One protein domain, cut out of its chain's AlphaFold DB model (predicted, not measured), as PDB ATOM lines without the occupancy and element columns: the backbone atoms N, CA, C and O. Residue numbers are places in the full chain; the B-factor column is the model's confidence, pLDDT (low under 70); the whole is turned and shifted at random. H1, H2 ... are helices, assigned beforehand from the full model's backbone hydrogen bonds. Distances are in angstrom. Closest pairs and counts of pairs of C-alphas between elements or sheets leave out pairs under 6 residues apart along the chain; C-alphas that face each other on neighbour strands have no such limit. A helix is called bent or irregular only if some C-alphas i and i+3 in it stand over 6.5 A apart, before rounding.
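Overview. This is residues 142 to 286 and 396 to 404 of the 407 residues of an uncharacterized protein of Micavibrio sp (UniProt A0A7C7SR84). Picture one long bent helix, H1, running through most of the length: its second arm, H1b, joins H2, H3 and H4 in a four-helix bundle at one end, and its first arm, H1a, has H6 side by side with it toward the other. Residues 142 to 149 of H1 stick out free, and H7, beyond a cut, touches no helix. The printed part has 154 residues with seven named helices, H1 to H7 in chain order, and no named strand; the class is all helix. It is loose, with a radius of gyration of the C-alphas of 19.4 A, and spans 70 by 32 by 23 A.

Along the chain. Find C-alpha 142 at (-48.227, -12.104, -26.705); here H1, residues 142 to 189, begins. By its hydrogen bonds it was assigned as one helix, but it is bent: C-alphas 173 and 176 are 7.3 A apart. Its arms are H1a, residues 142 to 173, 46.0 A long with a kink of 25 degrees near residue 152, and H1b, residues 176 to 189, 19.8 A long. Next come H2, residues 191 to 206, 22.3 A, and H3, residues 210 to 222, 18.1 A. H2 is neither bent nor irregular, but only just: C-alphas 192 and 195 are 6.0 A apart. H4, residues 231 to 254, runs 34.8 A from C-alpha 231 at (-16.377, 47.610, -47.702). H5 is residues 256 to 259, and H6, residues 270 to 286, is 24.3 A long. H7, residues 401 to 404, ends at C-alpha 404, (-20.838, 13.964, -41.525).

Arrangement. Look first at H1a, which touches H6 at a shallow tilt of 20 degrees, opposite ways; their closest C-alphas, of Arg 168 and Pro 270, are 4.9 A apart. With residues 163 to 167 alone H1a touches H5, closest at the C-alphas of Ala 167 and Leu 259, 5.8 A. H1b, H2, H3 and H4 form an up and down bundle, each running against the one before it. H1b and H2 are a hairpin at a steep tilt of 42 degrees, with the C-alphas of Leu 185 and Ala 194 closest at 5.0 A. H2 and H3 are a hairpin at 18 degrees, a shallow tilt, with Ala 204 and Leu 213 closest at 5.0 A between C-alphas. H3 and H4, also a hairpin, only just touch, with 3 pairs of C-alphas within 8 A, the closest those of Leu 217 and Glu 242 at 6.5 A. Every O i to N i+4 pair is within hydrogen-bond range in H1b, H3, H4 and H6, against 27 of 28 in H1a and 10 of 12 in H2; H5 and H7 are too short for such a pair.

Size, cuts and confidence. The C-alphas of Gly 144 and Gly 228 are the two farthest apart, at 71.3 A. Residues 287 to 395 are not printed, and C-alphas 286 and 396 are 13.7 A apart across this cut. Of the links that are printed whole, none is long. Look for low confidence at residues 396 to 404, each with pLDDT under 70.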
ATOM      1  N   ASP A 142     -49.148 -13.220 -26.470       74.69
ATOM      2  CA  ASP A 142     -48.227 -12.104 -26.705       74.69
ATOM      3  C   ASP A 142     -48.010 -11.838 -28.200       74.69
ATOM      4  O   ASP A 142     -47.929 -10.686 -28.619       74.69
ATOM      5  N   SER A 143     -47.980 -12.891 -29.028       77.56
ATOM      6  CA  SER A 143     -47.851 -12.761 -30.487       77.56
ATOM      7  C   SER A 143     -49.052 -12.022 -31.088       77.56
ATOM      8  O   SER A 143     -48.875 -11.147 -31.935       77.56
ATOM      9  N   GLY A 144     -50.264 -12.305 -30.593       74.31
ATOM     10  CA  GLY A 144     -51.483 -11.599 -30.994       74.31
ATOM     11  C   GLY A 144     -51.464 -10.112 -30.631       74.31
ATOM     12  O   GLY A 144     -51.778  -9.266 -31.470       74.31
ATOM     13  N   ILE A 145     -51.027  -9.779 -29.412       79.62
ATOM     14  CA  ILE A 145     -50.877  -8.385 -28.960       79.62
ATOM     15  C   ILE A 145     -49.843  -7.650 -29.821       79.62
ATOM     16  O   ILE A 145     -50.076  -6.515 -30.244       79.62
ATOM     17  N   MET A 146     -48.713  -8.298 -30.112       81.50
ATOM     18  CA  MET A 146     -47.645  -7.719 -30.923       81.50
ATOM     19  C   MET A 146     -48.083  -7.459 -32.365       81.50
ATOM     20  O   MET A 146     -47.781  -6.393 -32.890       81.50
ATOM     21  N   ILE A 147     -48.854  -8.359 -32.986       79.38
ATOM     22  CA  ILE A 147     -49.414  -8.126 -34.327       79.38
ATOM     23  C   ILE A 147     -50.334  -6.905 -34.328       79.38
ATOM     24  O   ILE A 147     -50.167  -6.012 -35.158       79.38
ATOM     25  N   ALA A 148     -51.260  -6.816 -33.371       78.38
ATOM     26  CA  ALA A 148     -52.162  -5.670 -33.271       78.38
ATOM     27  C   ALA A 148     -51.403  -4.348 -33.047       78.38
ATOM     28  O   ALA A 148     -51.761  -3.315 -33.617       78.38
ATOM     29  N   ARG A 149     -50.333  -4.373 -32.241       83.88
ATOM     30  CA  ARG A 149     -49.452  -3.218 -32.026       83.88
ATOM     31  C   ARG A 149     -48.725  -2.820 -33.309       83.88
ATOM     32  O   ARG A 149     -48.784  -1.656 -33.691       83.88
ATOM     33  N   TYR A 150     -48.092  -3.777 -33.984       85.62
ATOM     34  CA  TYR A 150     -47.330  -3.518 -35.202       85.62
ATOM     35  C   TYR A 150     -48.189  -3.025 -36.361       85.62
ATOM     36  O   TYR A 150     -47.711  -2.231 -37.161       85.62
ATOM     37  N   ARG A 151     -49.470  -3.396 -36.421       77.69
ATOM     38  CA  ARG A 151     -50.416  -2.814 -37.387       77.69
ATOM     39  C   ARG A 151     -50.619  -1.316 -37.181       77.69
ATOM     40  O   ARG A 151     -50.521  -0.547 -38.133       77.69
ATOM     41  N   LYS A 152     -50.849  -0.891 -35.934       83.94
ATOM     42  CA  LYS A 152     -50.981   0.537 -35.595       83.94
ATOM     43  C   LYS A 152     -49.683   1.291 -35.868       83.94
ATOM     44  O   LYS A 152     -49.701   2.381 -36.426       83.94
ATOM     45  N   GLU A 153     -48.558   0.687 -35.501       86.56
ATOM     46  CA  GLU A 153     -47.228   1.260 -35.705       86.56
ATOM     47  C   GLU A 153     -46.885   1.396 -37.198       86.56
ATOM     48  O   GLU A 153     -46.411   2.448 -37.612       86.56
ATOM     49  N   LYS A 154     -47.230   0.406 -38.034       85.00
ATOM     50  CA  LYS A 154     -47.077   0.462 -39.499       85.00
ATOM     51  C   LYS A 154     -47.783   1.677 -40.092       85.00
ATOM     52  O   LYS A 154     -47.162   2.416 -40.844       85.00
ATOM     53  N   GLN A 155     -49.061   1.889 -39.770       83.50
ATOM     54  CA  GLN A 155     -49.830   3.011 -40.327       83.50
ATOM     55  C   GLN A 155     -49.170   4.361 -40.014       83.50
ATOM     56  O   GLN A 155     -49.069   5.220 -40.888       83.50
ATOM     57  N   LEU A 156     -48.662   4.518 -38.788       86.50
ATOM     58  CA  LEU A 156     -47.925   5.712 -38.374       86.50
ATOM     59  C   LEU A 156     -46.599   5.861 -39.127       86.50
ATOM     60  O   LEU A 156     -46.294   6.948 -39.615       86.50
ATOM     61  N   LEU A 157     -45.827   4.778 -39.247       86.88
ATOM     62  CA  LEU A 157     -44.530   4.792 -39.920       86.88
ATOM     63  C   LEU A 157     -44.655   5.066 -41.422       86.88
ATOM     64  O   LEU A 157     -43.879   5.859 -41.942       86.88
ATOM     65  N   VAL A 158     -45.646   4.488 -42.108       85.56
ATOM     66  CA  VAL A 158     -45.895   4.749 -43.538       85.56
ATOM     67  C   VAL A 158     -46.205   6.229 -43.759       85.56
ATOM     68  O   VAL A 158     -45.484   6.899 -44.497       85.56
ATOM     69  N   ALA A 159     -47.178   6.780 -43.025       86.50
ATOM     70  CA  ALA A 159     -47.524   8.199 -43.118       86.50
ATOM     71  C   ALA A 159     -46.323   9.110 -42.807       86.50
ATOM     72  O   ALA A 159     -46.107  10.140 -43.451       86.50
ATOM     73  N   ARG A 160     -45.498   8.718 -41.829       86.50
ATOM     74  CA  ARG A 160     -44.277   9.444 -41.490       86.50
ATOM     75  C   ARG A 160     -43.235   9.362 -42.608       86.50
ATOM     76  O   ARG A 160     -42.627  10.388 -42.910       86.50
ATOM     77  N   THR A 161     -43.046   8.208 -43.246       86.88
ATOM     78  CA  THR A 161     -42.092   8.044 -44.354       86.88
ATOM     79  C   THR A 161     -42.480   8.857 -45.585       86.88
ATOM     80  O   THR A 161     -41.604   9.481 -46.193       86.88
ATOM     81  N   ASP A 162     -43.776   8.950 -45.894       86.88
ATOM     82  CA  ASP A 162     -44.296   9.807 -46.963       86.88
ATOM     83  C   ASP A 162     -43.992  11.278 -46.667       86.88
ATOM     84  O   ASP A 162     -43.381  11.976 -47.483       86.88
ATOM     85  N   ARG A 163     -44.284  11.714 -45.436       90.06
ATOM     86  CA  ARG A 163     -43.960  13.063 -44.960       90.06
ATOM     87  C   ARG A 163     -42.461  13.364 -45.037       90.06
ATOM     88  O   ARG A 163     -42.078  14.438 -45.487       90.06
ATOM     89  N   MET A 164     -41.595  12.429 -44.632       89.44
ATOM     90  CA  MET A 164     -40.138  12.603 -44.736       89.44
ATOM     91  C   MET A 164     -39.680  12.722 -46.194       89.44
ATOM     92  O   MET A 164     -38.778  13.501 -46.499       89.44
ATOM     93  N   SER A 165     -40.303  11.977 -47.111       87.12
ATOM     94  CA  SER A 165     -40.016  12.059 -48.545       87.12
ATOM     95  C   SER A 165     -40.374  13.433 -49.122       87.12
ATOM     96  O   SER A 165     -39.587  14.018 -49.873       87.12
ATOM     97  N   GLU A 166     -41.525  13.984 -48.738       90.75
ATOM     98  CA  GLU A 166     -41.942  15.339 -49.111       90.75
ATOM     99  C   GLU A 166     -41.045  16.417 -48.495       90.75
ATOM    100  O   GLU A 166     -40.582  17.316 -49.206       90.75
ATOM    101  N   ALA A 167     -40.733  16.292 -47.202       91.50
ATOM    102  CA  ALA A 167     -39.837  17.196 -46.491       91.50
ATOM    103  C   ALA A 167     -38.463  17.247 -47.170       91.50
ATOM    104  O   ALA A 167     -37.952  18.330 -47.451       91.50
ATOM    105  N   ARG A 168     -37.901  16.089 -47.537       91.44
ATOM    106  CA  ARG A 168     -36.621  16.004 -48.249       91.44
ATOM    107  C   ARG A 168     -36.636  16.777 -49.565       91.44
ATOM    108  O   ARG A 168     -35.749  17.592 -49.787       91.44
ATOM    109  N   LYS A 169     -37.651  16.571 -50.415       90.88
ATOM    110  CA  LYS A 169     -37.776  17.276 -51.708       90.88
ATOM    111  C   LYS A 169     -37.818  18.792 -51.534       90.88
ATOM    112  O   LYS A 169     -37.364  19.532 -52.406       90.88
ATOM    113  N   MET A 170     -38.409  19.268 -50.442       92.12
ATOM    114  CA  MET A 170     -38.436  20.692 -50.131       92.12
ATOM    115  C   MET A 170     -37.074  21.185 -49.628       92.12
ATOM    116  O   MET A 170     -36.579  22.197 -50.123       92.12
ATOM    117  N   LEU A 171     -36.440  20.439 -48.722       92.44
ATOM    118  CA  LEU A 171     -35.117  20.764 -48.191       92.44
ATOM    119  C   LEU A 171     -34.033  20.754 -49.283       92.44
ATOM    120  O   LEU A 171     -33.161  21.618 -49.279       92.44
ATOM    121  N   GLU A 172     -34.115  19.848 -50.265       91.75
ATOM    122  CA  GLU A 172     -33.194  19.781 -51.413       91.75
ATOM    123  C   GLU A 172     -33.193  21.091 -52.216       91.75
ATOM    124  O   GLU A 172     -32.141  21.550 -52.654       91.75
ATOM    125  N   LYS A 173     -34.353  21.750 -52.351       90.19
ATOM    126  CA  LYS A 173     -34.477  23.026 -53.076       90.19
ATOM    127  C   LYS A 173     -33.837  24.204 -52.345       90.19
ATOM    128  O   LYS A 173     -33.537  25.212 -52.980       90.19
ATOM    129  N   ILE A 174     -33.671  24.108 -51.025       90.56
ATOM    130  CA  ILE A 174     -33.142  25.194 -50.187       90.56
ATOM    131  C   ILE A 174     -31.730  24.916 -49.655       90.56
ATOM    132  O   ILE A 174     -31.120  25.795 -49.045       90.56
ATOM    133  N   GLU A 175     -31.182  23.728 -49.911       90.94
ATOM    134  CA  GLU A 175     -29.866  23.273 -49.446       90.94
ATOM    135  C   GLU A 175     -28.727  24.212 -49.886       90.94
ATOM    136  O   GLU A 175     -27.818  24.533 -49.106       90.94
ATOM    137  N   ASP A 176     -28.819  24.733 -51.111       90.75
ATOM    138  CA  ASP A 176     -27.861  25.690 -51.664       90.75
ATOM    139  C   ASP A 176     -27.857  27.024 -50.914       90.75
ATOM    140  O   ASP A 176     -26.803  27.656 -50.791       90.75
ATOM    141  N   TYR A 177     -28.990  27.457 -50.350       92.62
ATOM    142  CA  TYR A 177     -29.042  28.700 -49.579       92.62
ATOM    143  C   TYR A 177     -28.179  28.610 -48.325       92.62
ATOM    144  O   TYR A 177     -27.369  29.504 -48.077       92.62
ATOM    145  N   PHE A 178     -28.274  27.514 -47.578       92.44
ATOM    146  CA  PHE A 178     -27.424  27.264 -46.413       92.44
ATOM    147  C   PHE A 178     -25.938  27.179 -46.794       92.44
ATOM    148  O   PHE A 178     -25.090  27.768 -46.117       92.44
ATOM    149  N   THR A 179     -25.612  26.505 -47.903       91.19
ATOM    150  CA  THR A 179     -24.237  26.421 -48.421       91.19
ATOM    151  C   THR A 179     -23.691  27.803 -48.784       91.19
ATOM    152  O   THR A 179     -22.555  28.145 -48.442       91.19
ATOM    153  N   ASN A 180     -24.504  28.635 -49.432       92.94
ATOM    154  CA  ASN A 180     -24.118  29.980 -49.847       92.94
ATOM    155  C   ASN A 180     -24.038  30.960 -48.668       92.94
ATOM    156  O   ASN A 180     -23.121  31.780 -48.639       92.94
ATOM    157  N   ILE A 181     -24.906  30.838 -47.656       93.62
ATOM    158  CA  ILE A 181     -24.785  31.585 -46.391       93.62
ATOM    159  C   ILE A 181     -23.452  31.242 -45.718       93.62
ATOM    160  O   ILE A 181     -22.689  32.146 -45.373       93.62
ATOM    161  N   LYS A 182     -23.109  29.950 -45.596       93.31
ATOM    162  CA  LYS A 182     -21.824  29.522 -45.020       93.31
ATOM    163  C   LYS A 182     -20.640  30.084 -45.811       93.31
ATOM    164  O   LYS A 182     -19.710  30.614 -45.206       93.31
ATOM    165  N   LYS A 183     -20.674  30.041 -47.150       92.44
ATOM    166  CA  LYS A 183     -19.634  30.644 -48.010       92.44
ATOM    167  C   LYS A 183     -19.496  32.153 -47.782       92.44
ATOM    168  O   LYS A 183     -18.375  32.630 -47.620       92.44
ATOM    169  N   ALA A 184     -20.606  32.891 -47.712       92.12
ATOM    170  CA  ALA A 184     -20.595  34.328 -47.439       92.12
ATOM    171  C   ALA A 184     -19.960  34.638 -46.071       92.12
ATOM    172  O   ALA A 184     -19.088  35.503 -45.974       92.12
ATOM    173  N   LEU A 185     -20.310  33.875 -45.029       92.50
ATOM    174  CA  LEU A 185     -19.709  34.010 -43.698       92.50
ATOM    175  C   LEU A 185     -18.208  33.669 -43.692       92.50
ATOM    176  O   LEU A 185     -17.421  34.381 -43.072       92.50
ATOM    177  N   VAL A 186     -17.786  32.616 -44.401       92.06
ATOM    178  CA  VAL A 186     -16.363  32.245 -44.531       92.06
ATOM    179  C   VAL A 186     -15.571  33.342 -45.239       92.06
ATOM    180  O   VAL A 186     -14.464  33.663 -44.804       92.06
ATOM    181  N   ASN A 187     -16.134  33.950 -46.283       88.50
ATOM    182  CA  ASN A 187     -15.498  35.053 -47.001       88.50
ATOM    183  C   ASN A 187     -15.325  36.297 -46.113       88.50
ATOM    184  O   ASN A 187     -14.311  36.985 -46.220       88.50
ATOM    185  N   LEU A 188     -16.273  36.561 -45.207       89.88
ATOM    186  CA  LEU A 188     -16.223  37.700 -44.286       89.88
ATOM    187  C   LEU A 188     -15.289  37.480 -43.089       89.88
ATOM    188  O   LEU A 188     -14.528  38.382 -42.735       89.88
ATOM    189  N   TYR A 189     -15.348  36.309 -42.449       90.94
ATOM    190  CA  TYR A 189     -14.754  36.089 -41.120       90.94
ATOM    191  C   TYR A 189     -13.696  34.981 -41.069       90.94
ATOM    192  O   TYR A 189     -13.012  34.839 -40.054       90.94
ATOM    193  N   GLY A 190     -13.531  34.208 -42.145       88.06
ATOM    194  CA  GLY A 190     -12.721  32.990 -42.162       88.06
ATOM    195  C   GLY A 190     -13.454  31.774 -41.582       88.06
ATOM    196  O   GLY A 190     -14.474  31.900 -40.904       88.06
ATOM    197  N   LYS A 191     -12.927  30.572 -41.854       88.94
ATOM    198  CA  LYS A 191     -13.574  29.292 -41.503       88.94
ATOM    199  C   LYS A 191     -13.882  29.154 -40.008       88.94
ATOM    200  O   LYS A 191     -15.007  28.820 -39.657       88.94
ATOM    201  N   GLU A 192     -12.918  29.472 -39.144       88.75
ATOM    202  CA  GLU A 192     -13.049  29.296 -37.688       88.75
ATOM    203  C   GLU A 192     -14.171  30.140 -37.073       88.75
ATOM    204  O   GLU A 192     -14.858  29.688 -36.161       88.75
ATOM    205  N   LYS A 193     -14.384  31.363 -37.574       89.50
ATOM    206  CA  LYS A 193     -15.419  32.272 -37.056       89.50
ATOM    207  C   LYS A 193     -16.763  32.117 -37.758       89.50
ATOM    208  O   LYS A 193     -17.792  32.410 -37.154       89.50
ATOM    209  N   ALA A 194     -16.776  31.651 -39.003       89.25
ATOM    210  CA  ALA A 194     -18.008  31.417 -39.745       89.25
ATOM    211  C   ALA A 194     -18.845  30.279 -39.142       89.25
ATOM    212  O   ALA A 194     -20.067  30.393 -39.078       89.25
ATOM    213  N   GLU A 195     -18.202  29.210 -38.660       90.94
ATOM    214  CA  GLU A 195     -18.899  28.025 -38.148       90.94
ATOM    215  C   GLU A 195     -19.771  28.327 -36.907       90.94
ATOM    216  O   GLU A 195     -20.971  28.034 -36.937       90.94
ATOM    217  N   PRO A 196     -19.277  29.004 -35.846       92.75
ATOM    218  CA  PRO A 196     -20.118  29.392 -34.712       92.75
ATOM    219  C   PRO A 196     -21.268  30.339 -35.083       92.75
ATOM    220  O   PRO A 196     -22.342  30.253 -34.490       92.75
ATOM    221  N   LEU A 197     -21.064  31.240 -36.053       92.88
ATOM    222  CA  LEU A 197     -22.110  32.157 -36.525       92.88
ATOM    223  C   LEU A 197     -23.209  31.398 -37.278       92.88
ATOM    224  O   LEU A 197     -24.394  31.603 -37.010       92.88
ATOM    225  N   MET A 198     -22.825  30.455 -38.140       94.19
ATOM    226  CA  MET A 198     -23.768  29.580 -38.836       94.19
ATOM    227  C   MET A 198     -24.566  28.713 -37.851       94.19
ATOM    228  O   MET A 198     -25.782  28.581 -37.983       94.19
ATOM    229  N   ARG A 199     -23.920  28.181 -36.804       93.00
ATOM    230  CA  ARG A 199     -24.602  27.419 -35.743       93.00
ATOM    231  C   ARG A 199     -25.673  28.245 -35.023       93.00
ATOM    232  O   ARG A 199     -26.726  27.701 -34.697       93.00
ATOM    233  N   LYS A 200     -25.451  29.548 -34.809       93.75
ATOM    234  CA  LYS A 200     -26.460  30.447 -34.218       93.75
ATOM    235  C   LYS A 200     -27.662  30.655 -35.139       93.75
ATOM    236  O   LYS A 200     -28.788  30.595 -34.651       93.75
ATOM    237  N   ILE A 201     -27.434  30.831 -36.445       94.25
ATOM    238  CA  ILE A 201     -28.516  30.881 -37.442       94.25
ATOM    239  C   ILE A 201     -29.314  29.576 -37.396       94.25
ATOM    240  O   ILE A 201     -30.515  29.606 -37.144       94.25
ATOM    241  N   ASN A 202     -28.647  28.428 -37.542       93.69
ATOM    242  CA  ASN A 202     -29.300  27.117 -37.530       93.69
ATOM    243  C   ASN A 202     -30.086  26.884 -36.236       93.69
ATOM    244  O   ASN A 202     -31.210  26.394 -36.280       93.69
ATOM    245  N   SER A 203     -29.538  27.273 -35.082       92.75
ATOM    246  CA  SER A 203     -30.254  27.182 -33.809       92.75
ATOM    247  C   SER A 203     -31.527  28.024 -33.803       92.75
ATOM    248  O   SER A 203     -32.541  27.546 -33.305       92.75
ATOM    249  N   ALA A 204     -31.487  29.253 -34.319       92.31
ATOM    250  CA  ALA A 204     -32.655  30.126 -34.365       92.31
ATOM    251  C   ALA A 204     -33.730  29.600 -35.327       92.31
ATOM    252  O   ALA A 204     -34.907  29.599 -34.967       92.31
ATOM    253  N   LEU A 205     -33.316  29.097 -36.497       92.88
ATOM    254  CA  LEU A 205     -34.196  28.450 -37.473       92.88
ATOM    255  C   LEU A 205     -34.856  27.194 -36.880       92.88
ATOM    256  O   LEU A 205     -36.071  27.054 -36.960       92.88
ATOM    257  N   ARG A 206     -34.088  26.327 -36.202       91.25
ATOM    258  CA  ARG A 206     -34.615  25.108 -35.559       91.25
ATOM    259  C   ARG A 206     -35.615  25.391 -34.447       91.25
ATOM    260  O   ARG A 206     -36.556  24.629 -34.273       91.25
ATOM    261  N   THR A 207     -35.388  26.447 -33.664       89.81
ATOM    262  CA  THR A 207     -36.313  26.838 -32.590       89.81
ATOM    263  C   THR A 207     -37.433  27.749 -33.066       89.81
ATOM    264  O   THR A 207     -38.256  28.134 -32.243       89.81
ATOM    265  N   MET A 208     -37.436  28.138 -34.347       89.25
ATOM    266  CA  MET A 208     -38.425  29.050 -34.924       89.25
ATOM    267  C   MET A 208     -38.578  30.355 -34.121       89.25
ATOM    268  O   MET A 208     -39.659  30.921 -33.991       89.25
ATOM    269  N   ASP A 209     -37.471  30.840 -33.555       90.94
ATOM    270  CA  ASP A 209     -37.466  31.990 -32.654       90.94
ATOM    271  C   ASP A 209     -36.908  33.213 -33.383       90.94
ATOM    272  O   ASP A 209     -35.693  33.377 -33.548       90.94
ATOM    273  N   GLU A 210     -37.814  34.097 -33.801       92.69
ATOM    274  CA  GLU A 210     -37.472  35.317 -34.528       92.69
ATOM    275  C   GLU A 210     -36.557  36.242 -33.704       92.69
ATOM    276  O   GLU A 210     -35.677  36.910 -34.251       92.69
ATOM    277  N   ARG A 211     -36.696  36.261 -32.369       94.50
ATOM    278  CA  ARG A 211     -35.841  37.087 -31.502       94.50
ATOM    279  C   ARG A 211     -34.417  36.548 -31.486       94.50
ATOM    280  O   ARG A 211     -33.471  37.333 -31.588       94.50
ATOM    281  N   LYS A 212     -34.250  35.224 -31.399       93.88
ATOM    282  CA  LYS A 212     -32.929  34.585 -31.535       93.88
ATOM    283  C   LYS A 212     -32.339  34.813 -32.920       93.88
ATOM    284  O   LYS A 212     -31.142  35.079 -33.006       93.88
ATOM    285  N   LEU A 213     -33.157  34.777 -33.973       94.75
ATOM    286  CA  LEU A 213     -32.702  35.032 -35.339       94.75
ATOM    287  C   LEU A 213     -32.164  36.455 -35.489       94.75
ATOM    288  O   LEU A 213     -31.031  36.647 -35.922       94.75
ATOM    289  N   ARG A 214     -32.936  37.452 -35.044       94.81
ATOM    290  CA  ARG A 214     -32.530  38.865 -35.056       94.81
ATOM    291  C   ARG A 214     -31.263  39.096 -34.239       94.81
ATOM    292  O   ARG A 214     -30.383  39.836 -34.672       94.81
ATOM    293  N   LYS A 215     -31.135  38.438 -33.081       95.19
ATOM    294  CA  LYS A 215     -29.913  38.489 -32.269       95.19
ATOM    295  C   LYS A 215     -28.711  37.906 -33.020       95.19
ATOM    296  O   LYS A 215     -27.665  38.542 -33.044       95.19
ATOM    297  N   ALA A 216     -28.865  36.746 -33.660       94.06
ATOM    298  CA  ALA A 216     -27.800  36.120 -34.441       94.06
ATOM    299  C   ALA A 216     -27.368  36.994 -35.632       94.06
ATOM    300  O   ALA A 216     -26.175  37.206 -35.829       94.06
ATOM    301  N   LEU A 217     -28.323  37.556 -36.381       94.69
ATOM    302  CA  LEU A 217     -28.047  38.453 -37.511       94.69
ATOM    303  C   LEU A 217     -27.335  39.739 -37.072       94.69
ATOM    304  O   LEU A 217     -26.388  40.175 -37.726       94.69
ATOM    305  N   ARG A 218     -27.723  40.306 -35.924       93.88
ATOM    306  CA  ARG A 218     -27.034  41.464 -35.344       93.88
ATOM    307  C   ARG A 218     -25.598  41.135 -34.942       93.88
ATOM    308  O   ARG A 218     -24.690  41.875 -35.289       93.88
ATOM    309  N   GLU A 219     -25.376  40.003 -34.275       92.44
ATOM    310  CA  GLU A 219     -24.026  39.557 -33.904       92.44
ATOM    311  C   GLU A 219     -23.128  39.312 -35.127       92.44
ATOM    312  O   GLU A 219     -21.922  39.557 -35.064       92.44
ATOM    313  N   ILE A 220     -23.699  38.860 -36.249       92.19
ATOM    314  CA  ILE A 220     -22.987  38.756 -37.528       92.19
ATOM    315  C   ILE A 220     -22.603  40.157 -38.018       92.19
ATOM    316  O   ILE A 220     -21.425  40.410 -38.254       92.19
ATOM    317  N   SER A 221     -23.557  41.088 -38.094       89.44
ATOM    318  CA  SER A 221     -23.296  42.466 -38.533       89.44
ATOM    319  C   SER A 221     -22.258  43.195 -37.667       89.44
ATOM    320  O   SER A 221     -21.437  43.940 -38.197       89.44
ATOM    321  N   ASP A 222     -22.269  42.966 -36.353       87.88
ATOM    322  CA  ASP A 222     -21.370  43.620 -35.391       87.88
ATOM    323  C   ASP A 222     -19.972  42.963 -35.340       87.88
ATOM    324  O   ASP A 222     -19.028  43.513 -34.764       87.88
ATOM    325  N   SER A 223     -19.805  41.778 -35.939       86.94
ATOM    326  CA  SER A 223     -18.527  41.063 -35.954       86.94
ATOM    327  C   SER A 223     -17.515  41.737 -36.883       86.94
ATOM    328  O   SER A 223     -17.804  42.065 -38.032       86.94
ATOM    329  N   LYS A 224     -16.271  41.883 -36.411       82.94
ATOM    330  CA  LYS A 224     -15.186  42.468 -37.211       82.94
ATOM    331  C   LYS A 224     -14.810  41.545 -38.375       82.94
ATOM    332  O   LYS A 224     -14.395  40.405 -38.147       82.94
ATOM    333  N   SER A 225     -14.916  42.058 -39.600       84.12
ATOM    334  CA  SER A 225     -14.495  41.362 -40.819       84.12
ATOM    335  C   SER A 225     -12.984  41.110 -40.845       84.12
ATOM    336  O   SER A 225     -12.188  41.746 -40.143       84.12
ATOM    337  N   ARG A 226     -12.576  40.135 -41.659       85.44
ATOM    338  CA  ARG A 226     -11.173  39.813 -41.911       85.44
ATOM    339  C   ARG A 226     -10.449  41.003 -42.554       85.44
ATOM    340  O   ARG A 226     -10.984  41.704 -43.407       85.44
ATOM    341  N   PHE A 227      -9.178  41.170 -42.187       77.31
ATOM    342  CA  PHE A 227      -8.281  42.134 -42.819       77.31
ATOM    343  C   PHE A 227      -8.156  41.881 -44.334       77.31
ATOM    344  O   PHE A 227      -7.839  40.763 -44.748       77.31
ATOM    345  N   GLY A 228      -8.387  42.919 -45.144       77.31
ATOM    346  CA  GLY A 228      -8.278  42.869 -46.608       77.31
ATOM    347  C   GLY A 228      -9.588  42.633 -47.372       77.31
ATOM    348  O   GLY A 228      -9.548  42.583 -48.597       77.31
ATOM    349  N   VAL A 229     -10.737  42.506 -46.695       82.12
ATOM    350  CA  VAL A 229     -12.060  42.500 -47.352       82.12
ATOM    351  C   VAL A 229     -12.516  43.947 -47.548       82.12
ATOM    352  O   VAL A 229     -12.542  44.722 -46.592       82.12
ATOM    353  N   ASP A 230     -12.871  44.328 -48.775       86.00
ATOM    354  CA  ASP A 230     -13.358  45.676 -49.059       86.00
ATOM    355  C   ASP A 230     -14.779  45.917 -48.507       86.00
ATOM    356  O   ASP A 230     -15.566  44.998 -48.246       86.00
ATOM    357  N   GLN A 231     -15.118  47.192 -48.321       85.12
ATOM    358  CA  GLN A 231     -16.377  47.610 -47.702       85.12
ATOM    359  C   GLN A 231     -17.609  47.233 -48.543       85.12
ATOM    360  O   GLN A 231     -18.653  46.897 -47.982       85.12
ATOM    361  N   LYS A 232     -17.489  47.222 -49.878       86.69
ATOM    362  CA  LYS A 232     -18.592  46.896 -50.794       86.69
ATOM    363  C   LYS A 232     -18.917  45.400 -50.745       86.69
ATOM    364  O   LYS A 232     -20.084  45.031 -50.622       86.69
ATOM    365  N   THR A 233     -17.894  44.546 -50.757       84.62
ATOM    366  CA  THR A 233     -18.028  43.093 -50.570       84.62
ATOM    367  C   THR A 233     -18.575  42.752 -49.185       84.62
ATOM    368  O   THR A 233     -19.398  41.844 -49.050       84.62
ATOM    369  N   THR A 234     -18.174  43.506 -48.156       87.06
ATOM    370  CA  THR A 234     -18.712  43.348 -46.798       87.06
ATOM    371  C   THR A 234     -20.222  43.595 -46.774       87.06
ATOM    372  O   THR A 234     -20.984  42.733 -46.340       87.06
ATOM    373  N   GLN A 235     -20.664  44.736 -47.306       88.50
ATOM    374  CA  GLN A 235     -22.075  45.117 -47.311       88.50
ATOM    375  C   GLN A 235     -22.937  44.157 -48.143       88.50
ATOM    376  O   GLN A 235     -24.010  43.756 -47.699       88.50
ATOM    377  N   SER A 236     -22.446  43.725 -49.310       90.25
ATOM    378  CA  SER A 236     -23.157  42.775 -50.173       90.25
ATOM    379  C   SER A 236     -23.347  41.403 -49.514       90.25
ATOM    380  O   SER A 236     -24.458  40.874 -49.531       90.25
ATOM    381  N   ASN A 237     -22.305  40.842 -48.889       89.94
ATOM    382  CA  ASN A 237     -22.409  39.548 -48.207       89.94
ATOM    383  C   ASN A 237     -23.310  39.619 -46.966       89.94
ATOM    384  O   ASN A 237     -24.091  38.698 -46.739       89.94
ATOM    385  N   LEU A 238     -23.242  40.701 -46.181       91.81
ATOM    386  CA  LEU A 238     -24.127  40.898 -45.027       91.81
ATOM    387  C   LEU A 238     -25.595  40.989 -45.450       91.81
ATOM    388  O   LEU A 238     -26.435  40.283 -44.893       91.81
ATOM    389  N   GLN A 239     -25.892  41.784 -46.482       93.00
ATOM    390  CA  GLN A 239     -27.246  41.909 -47.018       93.00
ATOM    391  C   GLN A 239     -27.761  40.575 -47.573       93.00
ATOM    392  O   GLN A 239     -28.927  40.232 -47.368       93.00
ATOM    393  N   TYR A 240     -26.900  39.797 -48.238       93.56
ATOM    394  CA  TYR A 240     -27.240  38.454 -48.707       93.56
ATOM    395  C   TYR A 240     -27.575  37.509 -47.544       93.56
ATOM    396  O   TYR A 240     -28.615  36.849 -47.582       93.56
ATOM    397  N   VAL A 241     -26.729  37.456 -46.505       94.00
ATOM    398  CA  VAL A 241     -26.955  36.612 -45.319       94.00
ATOM    399  C   VAL A 241     -28.271  36.987 -44.646       94.00
ATOM    400  O   VAL A 241     -29.081  36.102 -44.389       94.00
ATOM    401  N   GLU A 242     -28.523  38.275 -44.415       94.12
ATOM    402  CA  GLU A 242     -29.755  38.751 -43.783       94.12
ATOM    403  C   GLU A 242     -31.003  38.406 -44.610       94.12
ATOM    404  O   GLU A 242     -31.932  37.778 -44.100       94.12
ATOM    405  N   THR A 243     -31.010  38.757 -45.898       94.62
ATOM    406  CA  THR A 243     -32.168  38.551 -46.784       94.62
ATOM    407  C   THR A 243     -32.490  37.064 -46.934       94.62
ATOM    408  O   THR A 243     -33.641  36.655 -46.771       94.62
ATOM    409  N   THR A 244     -31.469  36.240 -47.182       94.25
ATOM    410  CA  THR A 244     -31.637  34.794 -47.387       94.25
ATOM    411  C   THR A 244     -32.058  34.100 -46.093       94.25
ATOM    412  O   THR A 244     -32.950  33.258 -46.111       94.25
ATOM    413  N   THR A 245     -31.476  34.479 -44.952       94.50
ATOM    414  CA  THR A 245     -31.821  33.887 -43.650       94.50
ATOM    415  C   THR A 245     -33.262  34.205 -43.246       94.50
ATOM    416  O   THR A 245     -33.973  33.320 -42.774       94.50
ATOM    417  N   ASN A 246     -33.726  35.438 -43.471       94.12
ATOM    418  CA  ASN A 246     -35.120  35.811 -43.211       94.12
ATOM    419  C   ASN A 246     -36.096  35.077 -44.146       94.12
ATOM    420  O   ASN A 246     -37.157  34.639 -43.701       94.12
ATOM    421  N   ALA A 247     -35.733  34.898 -45.421       93.38
ATOM    422  CA  ALA A 247     -36.531  34.117 -46.365       93.38
ATOM    423  C   ALA A 247     -36.632  32.640 -45.948       93.38
ATOM    424  O   ALA A 247     -37.729  32.085 -45.933       93.38
ATOM    425  N   LEU A 248     -35.513  32.030 -45.534       94.69
ATOM    426  CA  LEU A 248     -35.488  30.665 -44.998       94.69
ATOM    427  C   LEU A 248     -36.353  30.532 -43.743       94.69
ATOM    428  O   LEU A 248     -37.127  29.587 -43.641       94.69
ATOM    429  N   PHE A 249     -36.268  31.484 -42.809       94.25
ATOM    430  CA  PHE A 249     -37.086  31.468 -41.595       94.25
ATOM    431  C   PHE A 249     -38.582  31.485 -41.910       94.25
ATOM    432  O   PHE A 249     -39.335  30.686 -41.359       94.25
ATOM    433  N   LYS A 250     -39.009  32.353 -42.834       93.88
ATOM    434  CA  LYS A 250     -40.407  32.420 -43.270       93.88
ATOM    435  C   LYS A 250     -40.858  31.115 -43.932       93.88
ATOM    436  O   LYS A 250     -41.902  30.588 -43.566       93.88
ATOM    437  N   LEU A 251     -40.049  30.570 -44.841       92.81
ATOM    438  CA  LEU A 251     -40.353  29.318 -45.536       92.81
ATOM    439  C   LEU A 251     -40.470  28.133 -44.565       92.81
ATOM    440  O   LEU A 251     -41.380  27.318 -44.698       92.81
ATOM    441  N   ILE A 252     -39.586  28.056 -43.566       93.19
ATOM    442  CA  ILE A 252     -39.631  27.027 -42.519       93.19
ATOM    443  C   ILE A 252     -40.900  27.168 -41.671       93.19
ATOM    444  O   ILE A 252     -41.585  26.176 -41.438       93.19
ATOM    445  N   MET A 253     -41.241  28.390 -41.249       92.44
ATOM    446  CA  MET A 253     -42.456  28.666 -40.472       92.44
ATOM    447  C   MET A 253     -43.732  28.265 -41.220       92.44
ATOM    448  O   MET A 253     -44.627  27.669 -40.628       92.44
ATOM    449  N   GLU A 254     -43.805  28.551 -42.521       93.50
ATOM    450  CA  GLU A 254     -44.948  28.198 -43.376       93.50
ATOM    451  C   GLU A 254     -45.114  26.680 -43.565       93.50
ATOM    452  O   GLU A 254     -46.192  26.227 -43.934       93.50
ATOM    453  N   ASN A 255     -44.072  25.889 -43.291       93.00
ATOM    454  CA  ASN A 255     -44.044  24.443 -43.517       93.00
ATOM    455  C   ASN A 255     -43.646  23.656 -42.255       93.00
ATOM    456  O   ASN A 255     -43.099  22.553 -42.341       93.00
ATOM    457  N   VAL A 256     -43.902  24.214 -41.071       89.75
ATOM    458  CA  VAL A 256     -43.464  23.635 -39.792       89.75
ATOM    459  C   VAL A 256     -43.979  22.209 -39.574       89.75
ATOM    460  O   VAL A 256     -43.222  21.346 -39.132       89.75
ATOM    461  N   GLU A 257     -45.235  21.929 -39.925       89.31
ATOM    462  CA  GLU A 257     -45.850  20.607 -39.739       89.31
ATOM    463  C   GLU A 257     -45.148  19.522 -40.567       89.31
ATOM    464  O   GLU A 257     -44.967  18.392 -40.107       89.31
ATOM    465  N   LEU A 258     -44.683  19.881 -41.766       91.00
ATOM    466  CA  LEU A 258     -43.937  18.993 -42.654       91.00
ATOM    467  C   LEU A 258     -42.510  18.750 -42.140       91.00
ATOM    468  O   LEU A 258     -42.023  17.622 -42.166       91.00
ATOM    469  N   LEU A 259     -41.845  19.802 -41.652       91.12
ATOM    470  CA  LEU A 259     -40.422  19.773 -41.298       91.12
ATOM    471  C   LEU A 259     -40.130  19.335 -39.854       91.12
ATOM    472  O   LEU A 259     -38.968  19.130 -39.510       91.12
ATOM    473  N   THR A 260     -41.135  19.201 -38.988       89.94
ATOM    474  CA  THR A 260     -40.919  18.867 -37.569       89.94
ATOM    475  C   THR A 260     -40.847  17.353 -37.338       89.94
ATOM    476  O   THR A 260     -41.822  16.634 -37.551       89.94
ATOM    477  N   GLY A 261     -39.707  16.843 -36.868       83.25
ATOM    478  CA  GLY A 261     -39.544  15.444 -36.451       83.25
ATOM    479  C   GLY A 261     -40.276  15.106 -35.142       83.25
ATOM    480  O   GLY A 261     -40.793  15.990 -34.464       83.25
ATOM    481  N   GLU A 262     -40.295  13.828 -34.747       76.12
ATOM    482  CA  GLU A 262     -40.997  13.367 -33.527       76.12
ATOM    483  C   GLU A 262     -40.503  14.016 -32.229       76.12
ATOM    484  O   GLU A 262     -41.289  14.252 -31.317       76.12
ATOM    485  N   GLU A 263     -39.220  14.370 -32.152       75.12
ATOM    486  CA  GLU A 263     -38.645  15.068 -30.994       75.12
ATOM    487  C   GLU A 263     -38.989  16.573 -30.953       75.12
ATOM    488  O   GLU A 263     -38.402  17.326 -30.175       75.12
ATOM    489  N   GLY A 264     -39.873  17.052 -31.837       77.31
ATOM    490  CA  GLY A 264     -40.221  18.470 -31.961       77.31
ATOM    491  C   GLY A 264     -39.120  19.328 -32.595       77.31
ATOM    492  O   GLY A 264     -39.186  20.556 -32.556       77.31
ATOM    493  N   ARG A 265     -38.083  18.702 -33.165       83.44
ATOM    494  CA  ARG A 265     -36.982  19.390 -33.850       83.44
ATOM    495  C   ARG A 265     -37.297  19.564 -35.330       83.44
ATOM    496  O   ARG A 265     -37.651  18.600 -36.001       83.44
ATOM    497  N   VAL A 266     -37.103  20.777 -35.836       91.50
ATOM    498  CA  VAL A 266     -37.252  21.093 -37.259       91.50
ATOM    499  C   VAL A 266     -36.027  20.613 -38.037       91.50
ATOM    500  O   VAL A 266     -34.892  20.963 -37.693       91.50
ATOM    501  N   PHE A 267     -36.260  19.837 -39.091       92.75
ATOM    502  CA  PHE A 267     -35.246  19.466 -40.067       92.75
ATOM    503  C   PHE A 267     -34.877  20.673 -40.929       92.75
ATOM    504  O   PHE A 267     -35.742  21.367 -41.461       92.75
ATOM    505  N   LEU A 268     -33.581  20.924 -41.067       92.62
ATOM    506  CA  LEU A 268     -33.031  21.998 -41.889       92.62
ATOM    507  C   LEU A 268     -32.330  21.478 -43.145       92.62
ATOM    508  O   LEU A 268     -32.067  22.264 -44.052       92.62
ATOM    509  N   ARG A 269     -31.967  20.190 -43.179       91.31
ATOM    510  CA  ARG A 269     -31.139  19.605 -44.244       91.31
ATOM    511  C   ARG A 269     -31.743  18.295 -44.759       91.31
ATOM    512  O   ARG A 269     -32.234  17.514 -43.940       91.31
ATOM    513  N   PRO A 270     -31.623  17.980 -46.064       90.25
ATOM    514  CA  PRO A 270     -32.093  16.708 -46.627       90.25
ATOM    515  C   PRO A 270     -31.504  15.481 -45.922       90.25
ATOM    516  O   PRO A 270     -32.198  14.493 -45.693       90.25
ATOM    517  N   ILE A 271     -30.237  15.562 -45.507       89.12
ATOM    518  CA  ILE A 271     -29.556  14.459 -44.823       89.12
ATOM    519  C   ILE A 271     -30.213  14.098 -43.484       89.12
ATOM    520  O   ILE A 271     -30.254  12.930 -43.108       89.12
ATOM    521  N   GLU A 272     -30.782  15.077 -42.775       89.25
ATOM    522  CA  GLU A 272     -31.463  14.843 -41.498       89.25
ATOM    523  C   GLU A 272     -32.789  14.105 -41.722       89.25
ATOM    524  O   GLU A 272     -33.105  13.165 -40.990       89.25
ATOM    525  N   THR A 273     -33.525  14.474 -42.779       90.06
ATOM    526  CA  THR A 273     -34.729  13.744 -43.198       90.06
ATOM    527  C   THR A 273     -34.404  12.342 -43.703       90.06
ATOM    528  O   THR A 273     -35.157  11.419 -43.417       90.06
ATOM    529  N   ASP A 274     -33.268  12.146 -44.382       87.62
ATOM    530  CA  ASP A 274     -32.834  10.825 -44.852       87.62
ATOM    531  C   ASP A 274     -32.461   9.897 -43.692       87.62
ATOM    532  O   ASP A 274     -32.793   8.714 -43.715       87.62
ATOM    533  N   MET A 275     -31.833  10.422 -42.637       87.44
ATOM    534  CA  MET A 275     -31.568   9.650 -41.421       87.44
ATOM    535  C   MET A 275     -32.861   9.211 -40.725       87.44
ATOM    536  O   MET A 275     -32.975   8.045 -40.344       87.44
ATOM    537  N   ALA A 276     -33.831  10.120 -40.577       87.25
ATOM    538  CA  ALA A 276     -35.133   9.797 -39.993       87.25
ATOM    539  C   ALA A 276     -35.893   8.775 -40.854       87.25
ATOM    540  O   ALA A 276     -36.349   7.762 -40.331       87.25
ATOM    541  N   TYR A 277     -35.929   8.987 -42.172       87.50
ATOM    542  CA  TYR A 277     -36.527   8.070 -43.141       87.50
ATOM    543  C   TYR A 277     -35.910   6.671 -43.056       87.50
ATOM    544  O   TYR A 277     -36.626   5.689 -42.914       87.50
ATOM    545  N   ASN A 278     -34.579   6.562 -43.073       86.19
ATOM    546  CA  ASN A 278     -33.898   5.269 -42.993       86.19
ATOM    547  C   ASN A 278     -34.129   4.558 -41.651       86.19
ATOM    548  O   ASN A 278     -34.144   3.329 -41.610       86.19
ATOM    549  N   SER A 279     -34.308   5.301 -40.554       87.50
ATOM    550  CA  SER A 279     -34.722   4.714 -39.275       87.50
ATOM    551  C   SER A 279     -36.120   4.105 -39.381       87.50
ATOM    552  O   SER A 279     -36.302   2.939 -39.036       87.50
ATOM    553  N   ASP A 280     -37.075   4.860 -39.928       87.50
ATOM    554  CA  ASP A 280     -38.465   4.419 -40.085       87.50
ATOM    555  C   ASP A 280     -38.557   3.201 -41.015       87.50
ATOM    556  O   ASP A 280     -39.264   2.240 -40.722       87.50
ATOM    557  N   ILE A 281     -37.772   3.189 -42.099       86.00
ATOM    558  CA  ILE A 281     -37.654   2.048 -43.014       86.00
ATOM    559  C   ILE A 281     -37.119   0.804 -42.301       86.00
ATOM    560  O   ILE A 281     -37.647  -0.289 -42.506       86.00
ATOM    561  N   LYS A 282     -36.108   0.934 -41.435       87.38
ATOM    562  CA  LYS A 282     -35.597  -0.206 -40.657       87.38
ATOM    563  C   LYS A 282     -36.647  -0.762 -39.708       87.38
ATOM    564  O   LYS A 282     -36.731  -1.980 -39.544       87.38
ATOM    565  N   ASP A 283     -37.448   0.097 -39.091       88.12
ATOM    566  CA  ASP A 283     -38.526  -0.345 -38.209       88.12
ATOM    567  C   ASP A 283     -39.674  -0.990 -39.001       88.12
ATOM    568  O   ASP A 283     -40.140  -2.067 -38.625       88.12
ATOM    569  N   LEU A 284     -40.022  -0.450 -40.174       86.12
ATOM    570  CA  LEU A 284     -40.947  -1.087 -41.119       86.12
ATOM    571  C   LEU A 284     -40.450  -2.463 -41.588       86.12
ATOM    572  O   LEU A 284     -41.229  -3.415 -41.630       86.12
ATOM    573  N   GLN A 285     -39.154  -2.618 -41.876       84.31
ATOM    574  CA  GLN A 285     -38.560  -3.911 -42.231       84.31
ATOM    575  C   GLN A 285     -38.627  -4.920 -41.075       84.31
ATOM    576  O   GLN A 285     -38.919  -6.095 -41.309       84.31
ATOM    577  N   LYS A 286     -38.404  -4.489 -39.823       86.50
ATOM    578  CA  LYS A 286     -38.577  -5.356 -38.641       86.50
ATOM    579  C   LYS A 286     -40.026  -5.809 -38.492       86.50
ATOM    580  O   LYS A 286     -40.260  -6.995 -38.256       86.50
ATOM    581  N   GLU A 396     -33.582   1.865 -48.928       62.84
ATOM    582  CA  GLU A 396     -32.713   2.694 -48.084       62.84
ATOM    583  C   GLU A 396     -32.110   3.806 -48.947       62.84
ATOM    584  O   GLU A 396     -31.563   3.555 -50.023       62.84
ATOM    585  N   LYS A 397     -32.202   5.051 -48.481       65.25
ATOM    586  CA  LYS A 397     -31.536   6.169 -49.150       65.25
ATOM    587  C   LYS A 397     -30.075   6.183 -48.724       65.25
ATOM    588  O   LYS A 397     -29.794   6.239 -47.524       65.25
ATOM    589  N   GLU A 398     -29.150   6.142 -49.682       58.75
ATOM    590  CA  GLU A 398     -27.722   6.276 -49.388       58.75
ATOM    591  C   GLU A 398     -27.461   7.613 -48.685       58.75
ATOM    592  O   GLU A 398     -27.673   8.691 -49.241       58.75
ATOM    593  N   VAL A 399     -27.022   7.535 -47.430       58.41
ATOM    594  CA  VAL A 399     -26.544   8.695 -46.680       58.41
ATOM    595  C   VAL A 399     -25.068   8.833 -46.997       58.41
ATOM    596  O   VAL A 399     -24.261   8.017 -46.546       58.41
ATOM    597  N   ASP A 400     -24.719   9.850 -47.776       52.38
ATOM    598  CA  ASP A 400     -23.344  10.099 -48.189       52.38
ATOM    599  C   ASP A 400     -22.502  10.516 -46.965       52.38
ATOM    600  O   ASP A 400     -22.471  11.674 -46.536       52.38
ATOM    601  N   ARG A 401     -21.867   9.526 -46.317       43.88
ATOM    602  CA  ARG A 401     -21.207   9.688 -45.006       43.88
ATOM    603  C   ARG A 401     -20.047  10.686 -45.026       43.88
ATOM    604  O   ARG A 401     -19.693  11.207 -43.974       43.88
ATOM    605  N   ALA A 402     -19.508  11.013 -46.201       45.78
ATOM    606  CA  ALA A 402     -18.432  11.990 -46.365       45.78
ATOM    607  C   ALA A 402     -18.814  13.425 -45.926       45.78
ATOM    608  O   ALA A 402     -17.930  14.260 -45.726       45.78
ATOM    609  N   GLN A 403     -20.107  13.727 -45.745       43.41
ATOM    610  CA  GLN A 403     -20.570  15.031 -45.251       43.41
ATOM    611  C   GLN A 403     -20.736  15.115 -43.721       43.41
ATOM    612  O   GLN A 403     -20.858  16.224 -43.202       43.41
ATOM    613  N   LEU A 404     -20.703  13.991 -42.993       42.78
ATOM    614  CA  LEU A 404     -20.838  13.964 -41.525       42.78
ATOM    615  C   LEU A 404     -19.541  14.357 -40.798       42.78
ATOM    616  O   LEU A 404     -19.597  14.937 -39.716       42.78
TER     617      LEU A 404